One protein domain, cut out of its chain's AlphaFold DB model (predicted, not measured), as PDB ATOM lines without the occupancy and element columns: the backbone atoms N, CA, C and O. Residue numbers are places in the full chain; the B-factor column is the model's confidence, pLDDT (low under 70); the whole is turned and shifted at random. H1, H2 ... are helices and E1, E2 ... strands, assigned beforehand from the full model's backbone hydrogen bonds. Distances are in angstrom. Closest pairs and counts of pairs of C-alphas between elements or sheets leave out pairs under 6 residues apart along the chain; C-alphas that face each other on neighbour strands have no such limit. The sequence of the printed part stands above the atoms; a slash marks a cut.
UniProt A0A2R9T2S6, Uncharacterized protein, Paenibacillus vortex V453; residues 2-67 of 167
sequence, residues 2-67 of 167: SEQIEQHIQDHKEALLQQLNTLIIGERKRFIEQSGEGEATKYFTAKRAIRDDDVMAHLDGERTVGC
ATOM      1  N   SER A   2      37.904  10.813 -35.958       69.94
ATOM      2  CA  SER A   2      37.824  12.008 -36.829       69.94
ATOM      3  C   SER A   2      36.406  12.590 -36.908       69.94
ATOM      4  O   SER A   2      36.247  13.764 -36.622       69.94
ATOM      5  N   GLU A   3      35.370  11.765 -37.108       80.62
ATOM      6  CA  GLU A   3      33.974  12.245 -37.204       80.62
ATOM      7  C   GLU A   3      33.499  13.030 -35.967       80.62
ATOM      8  O   GLU A   3      32.780  14.015 -36.086       80.62
ATOM      9  N   GLN A   4      33.925  12.636 -34.762       83.75
ATOM     10  CA  GLN A   4      33.579  13.356 -33.528       83.75
ATOM     11  C   GLN A   4      34.278  14.718 -33.434       83.75
ATOM     12  O   GLN A   4      33.695  15.666 -32.919       83.75
ATOM     13  N   ILE A   5      35.520  14.815 -33.921       82.69
ATOM     14  CA  ILE A   5      36.274  16.074 -33.967       82.69
ATOM     15  C   ILE A   5      35.683  16.989 -35.037       82.69
ATOM     16  O   ILE A   5      35.450  18.160 -34.765       82.69
ATOM     17  N   GLU A   6      35.392  16.451 -36.220       85.38
ATOM     18  CA  GLU A   6      34.737  17.173 -37.312       85.38
ATOM     19  C   GLU A   6      33.390  17.737 -36.852       85.38
ATOM     20  O   GLU A   6      33.150  18.935 -36.993       85.38
ATOM     21  N   GLN A   7      32.555  16.921 -36.199       88.81
ATOM     22  CA  GLN A   7      31.290  17.388 -35.634       88.81
ATOM     23  C   GLN A   7      31.505  18.481 -34.582       88.81
ATOM     24  O   GLN A   7      30.827  19.501 -34.607       88.81
ATOM     25  N   HIS A   8      32.486  18.320 -33.690       89.38
ATOM     26  CA  HIS A   8      32.779  19.326 -32.670       89.38
ATOM     27  C   HIS A   8      33.243  20.661 -33.273       89.38
ATOM     28  O   HIS A   8      32.849  21.720 -32.779       89.38
ATOM     29  N   ILE A   9      34.045  20.617 -34.344       88.38
ATOM     30  CA  ILE A   9      34.454  21.799 -35.111       88.38
ATOM     31  C   ILE A   9      33.227  22.479 -35.717       88.38
ATOM     32  O   ILE A   9      33.101  23.695 -35.588       88.38
ATOM     33  N   GLN A  10      32.315  21.717 -36.327       90.50
ATOM     34  CA  GLN A  10      31.088  22.276 -36.899       90.50
ATOM     35  C   GLN A  10      30.195  22.911 -35.823       90.50
ATOM     36  O   GLN A  10      29.735  24.039 -36.001       90.50
ATOM     37  N   ASP A  11      30.032  22.253 -34.675       94.00
ATOM     38  CA  ASP A  11      29.202  22.738 -33.567       94.00
ATOM     39  C   ASP A  11      29.736  24.045 -32.945       94.00
ATOM     40  O   ASP A  11      28.962  24.853 -32.433       94.00
ATOM     41  N   HIS A  12      31.054  24.278 -32.993       94.94
ATOM     42  CA  HIS A  12      31.720  25.410 -32.324       94.94
ATOM     43  C   HIS A  12      32.412  26.374 -33.292       94.94
ATOM     44  O   HIS A  12      33.251  27.183 -32.887       94.94
ATOM     45  N   LYS A  13      32.071  26.312 -34.578       92.62
ATOM     46  CA  LYS A  13      32.828  26.957 -35.654       92.62
ATOM     47  C   LYS A  13      32.989  28.468 -35.481       92.62
ATOM     48  O   LYS A  13      34.086  29.002 -35.638       92.62
ATOM     49  N   GLU A  14      31.923  29.159 -35.083       95.25
ATOM     50  CA  GLU A  14      31.967  30.603 -34.816       95.25
ATOM     51  C   GLU A  14      32.880  30.947 -33.631       95.25
ATOM     52  O   GLU A  14      33.652  31.906 -33.690       95.25
ATOM     53  N   ALA A  15      32.840  30.144 -32.565       96.62
ATOM     54  CA  ALA A  15      33.712  30.326 -31.409       96.62
ATOM     55  C   ALA A  15      35.183  30.079 -31.783       96.62
ATOM     56  O   ALA A  15      36.059  30.850 -31.388       96.62
ATOM     57  N   LEU A  16      35.461  29.062 -32.606       95.75
ATOM     58  CA  LEU A  16      36.800  28.785 -33.130       95.75
ATOM     59  C   LEU A  16      37.316  29.929 -34.009       95.75
ATOM     60  O   LEU A  16      38.450  30.374 -33.829       95.75
ATOM     61  N   LEU A  17      36.483  30.473 -34.898       96.19
ATOM     62  CA  LEU A  17      36.814  31.661 -35.688       96.19
ATOM     63  C   LEU A  17      37.200  32.848 -34.788       96.19
ATOM     64  O   LEU A  17      38.187  33.541 -35.057       96.19
ATOM     65  N   GLN A  18      36.452  33.091 -33.709       96.44
ATOM     66  CA  GLN A  18      36.764  34.153 -32.747       96.44
ATOM     67  C   GLN A  18      38.093  33.900 -32.020       96.44
ATOM     68  O   GLN A  18      38.892  34.829 -31.854       96.44
ATOM     69  N   GLN A  19      38.379  32.653 -31.638       95.44
ATOM     70  CA  GLN A  19      39.646  32.284 -31.004       95.44
ATOM     71  C   GLN A  19      40.831  32.429 -31.964       95.44
ATOM     72  O   GLN A  19      41.829  33.048 -31.603       95.44
ATOM     73  N   LEU A  20      40.714  31.978 -33.216       95.19
ATOM     74  CA  LEU A  20      41.755  32.168 -34.231       95.19
ATOM     75  C   LEU A  20      42.030  33.653 -34.483       95.19
ATOM     76  O   LEU A  20      43.187  34.070 -34.565       95.19
ATOM     77  N   ASN A  21      40.986  34.477 -34.534       94.12
ATOM     78  CA  ASN A  21      41.123  35.930 -34.607       94.12
ATOM     79  C   ASN A  21      41.873  36.523 -33.415       94.12
ATOM     80  O   ASN A  21      42.713  37.415 -33.573       94.12
ATOM     81  N   THR A  22      41.574  36.032 -32.221       94.81
ATOM     82  CA  THR A  22      42.130  36.554 -30.975       94.81
ATOM     83  C   THR A  22      43.582  36.126 -30.794       94.81
ATOM     84  O   THR A  22      44.429  36.978 -30.536       94.81
ATOM     85  N   LEU A  23      43.887  34.848 -31.020       95.62
ATOM     86  CA  LEU A  23      45.129  34.201 -30.599       95.62
ATOM     87  C   LEU A  23      46.145  33.994 -31.731       95.62
ATOM     88  O   LEU A  23      47.348  34.031 -31.483       95.62
ATOM     89  N   ILE A  24      45.691  33.808 -32.976       94.69
ATOM     90  CA  ILE A  24      46.553  33.370 -34.089       94.69
ATOM     91  C   ILE A  24      46.731  34.464 -35.141       94.69
ATOM     92  O   ILE A  24      47.856  34.822 -35.499       94.69
ATOM     93  N   ILE A  25      45.630  35.029 -35.638       94.50
ATOM     94  CA  ILE A  25      45.657  35.985 -36.744       94.50
ATOM     95  C   ILE A  25      46.259  37.302 -36.254       94.50
ATOM     96  O   ILE A  25      45.661  38.046 -35.471       94.50
ATOM     97  N   GLY A  26      47.471  37.591 -36.726       92.25
ATOM     98  CA  GLY A  26      48.160  38.836 -36.432       92.25
ATOM     99  C   GLY A  26      47.654  39.981 -37.302       92.25
ATOM    100  O   GLY A  26      46.958  40.874 -36.823       92.25
ATOM    101  N   GLU A  27      48.001  39.969 -38.587       90.44
ATOM    102  CA  GLU A  27      47.479  40.933 -39.560       90.44
ATOM    103  C   GLU A  27      46.514  40.286 -40.554       90.44
ATOM    104  O   GLU A  27      46.657  39.120 -40.917       90.44
ATOM    105  N   ARG A  28      45.554  41.083 -41.039       93.81
ATOM    106  CA  ARG A  28      44.593  40.647 -42.058       93.81
ATOM    107  C   ARG A  28      44.893  41.128 -43.466       93.81
ATOM    108  O   ARG A  28      44.210  40.713 -44.386       93.81
ATOM    109  N   LYS A  29      45.891  41.992 -43.667       92.25
ATOM    110  CA  LYS A  29      46.158  42.635 -44.970       92.25
ATOM    111  C   LYS A  29      46.595  41.653 -46.061       92.25
ATOM    112  O   LYS A  29      46.454  41.957 -47.241       92.25
ATOM    113  N   ARG A  30      47.145  40.514 -45.654       91.44
ATOM    114  CA  ARG A  30      47.671  39.441 -46.496       91.44
ATOM    115  C   ARG A  30      47.712  38.153 -45.686       91.44
ATOM    116  O   ARG A  30      47.766  38.201 -44.458       91.44
ATOM    117  N   PHE A  31      47.734  37.024 -46.374       94.56
ATOM    118  CA  PHE A  31      47.840  35.698 -45.777       94.56
ATOM    119  C   PHE A  31      48.555  34.753 -46.745       94.56
ATOM    120  O   PHE A  31      48.777  35.097 -47.906       94.56
ATOM    121  N   ILE A  32      48.992  33.608 -46.240       93.94
ATOM    122  CA  ILE A  32      49.600  32.537 -47.022       93.94
ATOM    123  C   ILE A  32      48.496  31.560 -47.388       93.94
ATOM    124  O   ILE A  32      47.677  31.217 -46.542       93.94
ATOM    125  N   GLU A  33      48.487  31.104 -48.625       94.25
ATOM    126  CA  GLU A  33      47.550  30.104 -49.107       94.25
ATOM    127  C   GLU A  33      48.319  28.953 -49.740       94.25
ATOM    128  O   GLU A  33      49.317  29.164 -50.437       94.25
ATOM    129  N   GLN A  34      47.862  27.737 -49.457       93.12
ATOM    130  CA  GLN A  34      48.329  26.541 -50.134       93.12
ATOM    131  C   GLN A  34      47.619  26.391 -51.483       93.12
ATOM    132  O   GLN A  34      46.401  26.511 -51.571       93.12
ATOM    133  N   SER A  35      48.379  26.078 -52.526       90.31
ATOM    134  CA  SER A  35      47.872  25.597 -53.813       90.31
ATOM    135  C   SER A  35      48.433  24.212 -54.106       90.31
ATOM    136  O   SER A  35      49.631  23.992 -53.907       90.31
ATOM    137  N   GLY A  36      47.608  23.336 -54.674       87.69
ATOM    138  CA  GLY A  36      48.000  21.968 -55.001       87.69
ATOM    139  C   GLY A  36      48.039  21.048 -53.780       87.69
ATOM    140  O   GLY A  36      47.949  21.489 -52.632       87.69
ATOM    141  N   GLU A  37      48.185  19.758 -54.056       85.19
ATOM    142  CA  GLU A  37      48.152  18.685 -53.065       85.19
ATOM    143  C   GLU A  37      49.363  17.760 -53.232       85.19
ATOM    144  O   GLU A  37      49.982  17.700 -54.301       85.19
ATOM    145  N   GLY A  38      49.717  17.043 -52.162       83.81
ATOM    146  CA  GLY A  38      50.832  16.097 -52.163       83.81
ATOM    147  C   GLY A  38      52.153  16.752 -52.579       83.81
ATOM    148  O   GLY A  38      52.513  17.824 -52.089       83.81
ATOM    149  N   GLU A  39      52.868  16.130 -53.513       84.25
ATOM    150  CA  GLU A  39      54.165  16.617 -54.011       84.25
ATOM    151  C   GLU A  39      54.072  17.937 -54.801       84.25
ATOM    152  O   GLU A  39      55.067  18.645 -54.941       84.25
ATOM    153  N   ALA A  40      52.882  18.309 -55.290       86.69
ATOM    154  CA  ALA A  40      52.660  19.558 -56.021       86.69
ATOM    155  C   ALA A  40      52.345  20.754 -55.103       86.69
ATOM    156  O   ALA A  40      52.090  21.857 -55.601       86.69
ATOM    157  N   THR A  41      52.354  20.548 -53.782       89.38
ATOM    158  CA  THR A  41      52.011  21.566 -52.789       89.38
ATOM    159  C   THR A  41      52.943  22.773 -52.881       89.38
ATOM    160  O   THR A  41      54.164  22.665 -52.755       89.38
ATOM    161  N   LYS A  42      52.356  23.956 -53.055       91.25
ATOM    162  CA  LYS A  42      53.050  25.248 -53.043       91.25
ATOM    163  C   LYS A  42      52.336  26.210 -52.112       91.25
ATOM    164  O   LYS A  42      51.121  26.157 -51.980       91.25
ATOM    165  N   TYR A  43      53.091  27.132 -51.530       91.38
ATOM    166  CA  TYR A  43      52.556  28.196 -50.688       91.38
ATOM    167  C   TYR A  43      52.854  29.549 -51.320       91.38
ATOM    168  O   TYR A  43      53.987  29.818 -51.720       91.38
ATOM    169  N   PHE A  44      51.849  30.416 -51.396       91.94
ATOM    170  CA  PHE A  44      51.998  31.765 -51.934       91.94
ATOM    171  C   PHE A  44      51.351  32.792 -51.010       91.94
ATOM    172  O   PHE A  44      50.445  32.489 -50.239       91.94
ATOM    173  N   THR A  45      51.829  34.037 -51.069       93.31
ATOM    174  CA  THR A  45      51.196  35.140 -50.336       93.31
ATOM    175  C   THR A  45      50.056  35.710 -51.170       93.31
ATOM    176  O   THR A  45      50.290  36.292 -52.232       93.31
ATOM    177  N   ALA A  46      48.827  35.585 -50.680       90.50
ATOM    178  CA  ALA A  46      47.663  36.200 -51.292       90.50
ATOM    179  C   ALA A  46      47.768  37.734 -51.215       90.50
ATOM    180  O   ALA A  46      48.025  38.314 -50.158       90.50
ATOM    181  N   LYS A  47      47.535  38.409 -52.350       87.62
ATOM    182  CA  LYS A  47      47.581  39.881 -52.479       87.62
ATOM    183  C   LYS A  47      46.284  40.576 -52.036       87.62
ATOM    184  O   LYS A  47      46.033  41.719 -52.407       87.62
ATOM    185  N   ARG A  48      45.448  39.884 -51.263       93.69
ATOM    186  CA  ARG A  48      44.199  40.403 -50.698       93.69
ATOM    187  C   ARG A  48      44.153  40.135 -49.201       93.69
ATOM    188  O   ARG A  48      44.871  39.273 -48.695       93.69
ATOM    189  N   ALA A  49      43.256  40.836 -48.520       95.38
ATOM    190  CA  ALA A  49      43.009  40.588 -47.114       95.38
ATOM    191  C   ALA A  49      42.394  39.198 -46.874       95.38
ATOM    192  O   ALA A  49      41.604  38.724 -47.700       95.38
ATOM    193  N   ILE A  50      42.738  38.583 -45.738       95.31
ATOM    194  CA  ILE A  50      42.053  37.387 -45.232       95.31
ATOM    195  C   ILE A  50      40.695  37.792 -44.650       95.31
ATOM    196  O   ILE A  50      40.579  38.754 -43.878       95.31
ATOM    197  N   ARG A  51      39.662  37.069 -45.060       96.56
ATOM    198  CA  ARG A  51      38.270  37.216 -44.636       96.56
ATOM    199  C   ARG A  51      37.910  36.092 -43.678       96.56
ATOM    200  O   ARG A  51      38.595  35.077 -43.628       96.56
ATOM    201  N   ASP A  52      36.827  36.277 -42.937       97.12
ATOM    202  CA  ASP A  52      36.324  35.236 -42.036       97.12
ATOM    203  C   ASP A  52      35.963  33.973 -42.810       97.12
ATOM    204  O   ASP A  52      36.363  32.895 -42.394       97.12
ATOM    205  N   ASP A  53      35.386  34.110 -44.005       96.38
ATOM    206  CA  ASP A  53      35.113  32.982 -44.903       96.38
ATOM    207  C   ASP A  53      36.371  32.169 -45.252       96.38
ATOM    208  O   ASP A  53      36.300  30.951 -45.364       96.38
ATOM    209  N   ASP A  54      37.545  32.806 -45.376       96.06
ATOM    210  CA  ASP A  54      38.798  32.080 -45.637       96.06
ATOM    211  C   ASP A  54      39.222  31.232 -44.432       96.06
ATOM    212  O   ASP A  54      39.797  30.158 -44.596       96.06
ATOM    213  N   VAL A  55      38.957  31.732 -43.224       96.31
ATOM    214  CA  VAL A  55      39.252  31.045 -41.962       96.31
ATOM    215  C   VAL A  55      38.223  29.943 -41.711       96.31
ATOM    216  O   VAL A  55      38.589  28.863 -41.266       96.31
ATOM    217  N   MET A  56      36.954  30.180 -42.044       96.06
ATOM    218  CA  MET A  56      35.889  29.181 -41.956       96.06
ATOM    219  C   MET A  56      36.155  28.015 -42.910       96.06
ATOM    220  O   MET A  56      36.165  26.877 -42.462       96.06
ATOM    221  N   ALA A  57      36.493  28.300 -44.170       95.06
ATOM    222  CA  ALA A  57      36.889  27.280 -45.141       95.06
ATOM    223  C   ALA A  57      38.158  26.523 -44.709       95.06
ATOM    224  O   ALA A  57      38.338  25.351 -45.029       95.06
ATOM    225  N   HIS A  58      39.053  27.171 -43.954       94.25
ATOM    226  CA  HIS A  58      40.184  26.478 -43.344       94.25
ATOM    227  C   HIS A  58      39.760  25.504 -42.241       94.25
ATOM    228  O   HIS A  58      40.254  24.381 -42.208       94.25
ATOM    229  N   LEU A  59      38.829  25.910 -41.375       93.25
ATOM    230  CA  LEU A  59      38.256  25.033 -40.351       93.25
ATOM    231  C   LEU A  59      37.490  23.849 -40.961       93.25
ATOM    232  O   LEU A  59      37.470  22.779 -40.364       93.25
ATOM    233  N   ASP A  60      36.915  24.022 -42.153       91.44
ATOM    234  CA  ASP A  60      36.262  22.946 -42.911       91.44
ATOM    235  C   ASP A  60      37.242  22.007 -43.628       91.44
ATOM    236  O   ASP A  60      36.828  21.007 -44.209       91.44
ATOM    237  N   GLY A  61      38.540  22.323 -43.629       90.12
ATOM    238  CA  GLY A  61      39.540  21.569 -44.386       90.12
ATOM    239  C   GLY A  61      39.486  21.798 -45.901       90.12
ATOM    240  O   GLY A  61      40.213  21.140 -46.638       90.12
ATOM    241  N   GLU A  62      38.687  22.753 -46.386       92.19
ATOM    242  CA  GLU A  62      38.583  23.094 -47.813       92.19
ATOM    243  C   GLU A  62      39.840  23.802 -48.335       92.19
ATOM    244  O   GLU A  62      40.107  23.829 -49.539       92.19
ATOM    245  N   ARG A  63      40.616  24.421 -47.434       91.94
ATOM    246  CA  ARG A  63      41.852  25.132 -47.773       91.94
ATOM    247  C   ARG A  63      42.820  25.241 -46.602       91.94
ATOM    248  O   ARG A  63      42.430  25.354 -45.443       91.94
ATOM    249  N   THR A  64      44.103  25.371 -46.908       93.19
ATOM    250  CA  THR A  64      45.124  25.686 -45.901       93.19
ATOM    251  C   THR A  64      45.496  27.159 -45.976       93.19
ATOM    252  O   THR A  64      45.964  27.641 -47.014       93.19
ATOM    253  N   VAL A  65      45.321  27.876 -44.863       93.88
ATOM    254  CA  VAL A  65      45.706  29.286 -44.736       93.88
ATOM    255  C   VAL A  65      46.760  29.469 -43.648       93.88
ATOM    256  O   VAL A  65      46.704  28.860 -42.587       93.88
ATOM    257  N   GLY A  66      47.728  30.346 -43.897       92.62
ATOM    258  CA  GLY A  66      48.709  30.791 -42.914       92.62
ATOM    259  C   GLY A  66      48.588  32.291 -42.661       92.62
ATOM    260  O   GLY A  66      48.396  33.077 -43.584       92.62
ATOM    261  N   CYS A  67      48.739  32.730 -41.416       92.19
ATOM    262  CA  CYS A  67      48.643  34.147 -41.053       92.19
ATOM    263  C   CYS A  67      50.012  34.847 -41.010       92.19
ATOM    264  O   CYS A  67      51.059  34.212 -40.983       92.19
TER     265      CYS A  67
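Overview. This is residues 2 to 67 of the 167 residues of an uncharacterized protein of Paenibacillus vortex V453 (UniProt A0A2R9T2S6). A small sheet, the hairpin E1 and E2 with short E3 beside E1, has H3 packed over one face; H2 crosses H3, and H1 lies away from the sheet. The hairpin's turn, residues 36 to 41, sticks out. The printed part has 66 residues, mixed helices and strands, ordered H1 H2 E1 E2 H3 E3; the antiparallel sheet runs E2 E1 E3. It is only just compact, close to loose: radius of gyration of the C-alphas 12.6 A, spans 31 by 29 by 16 A.

Along the chain. Find C-alpha 2 at (37.824, 12.008, -36.829); H1 runs to residue 11. H2, residues 13 to 24, covers 15.2 A. E1, residues 27 to 35, covers 20.9 A and bends by 59 degrees at residue 30. E2 is residues 42 to 46, H3 52 to 59, E3 65 to 67, ending at (48.643, 34.147, -41.053).

Arrangement. H1 is close to but not clearly touching H2, closest C-alphas Ile 9 and Leu 16, 7.6 A. H2 touches H3 with residues 13 to 17 alone, about perpendicular at 81 degrees, closest C-alphas Leu 17 and Val 55, 6.8 A. Each helix has its O i to N i+4 pairs within hydrogen-bond range, as are N 35 and O 42, 2.8 A, between E1 and E2, and N 32 and O 66, 2.8 A, between E1 and E3. H3 lies over E1 and E3, height over the sheet 10.2 A. E2, H3, E3 form a split strand-helix-strand unit, same-way strands with E1 between, its crossover right-handed.

Size, cuts and confidence. The farthest C-alphas, Gln 4 and Lys 47, are 35.5 A apart. The printed part has no cut and no long link; residue 2 alone is under pLDDT 70.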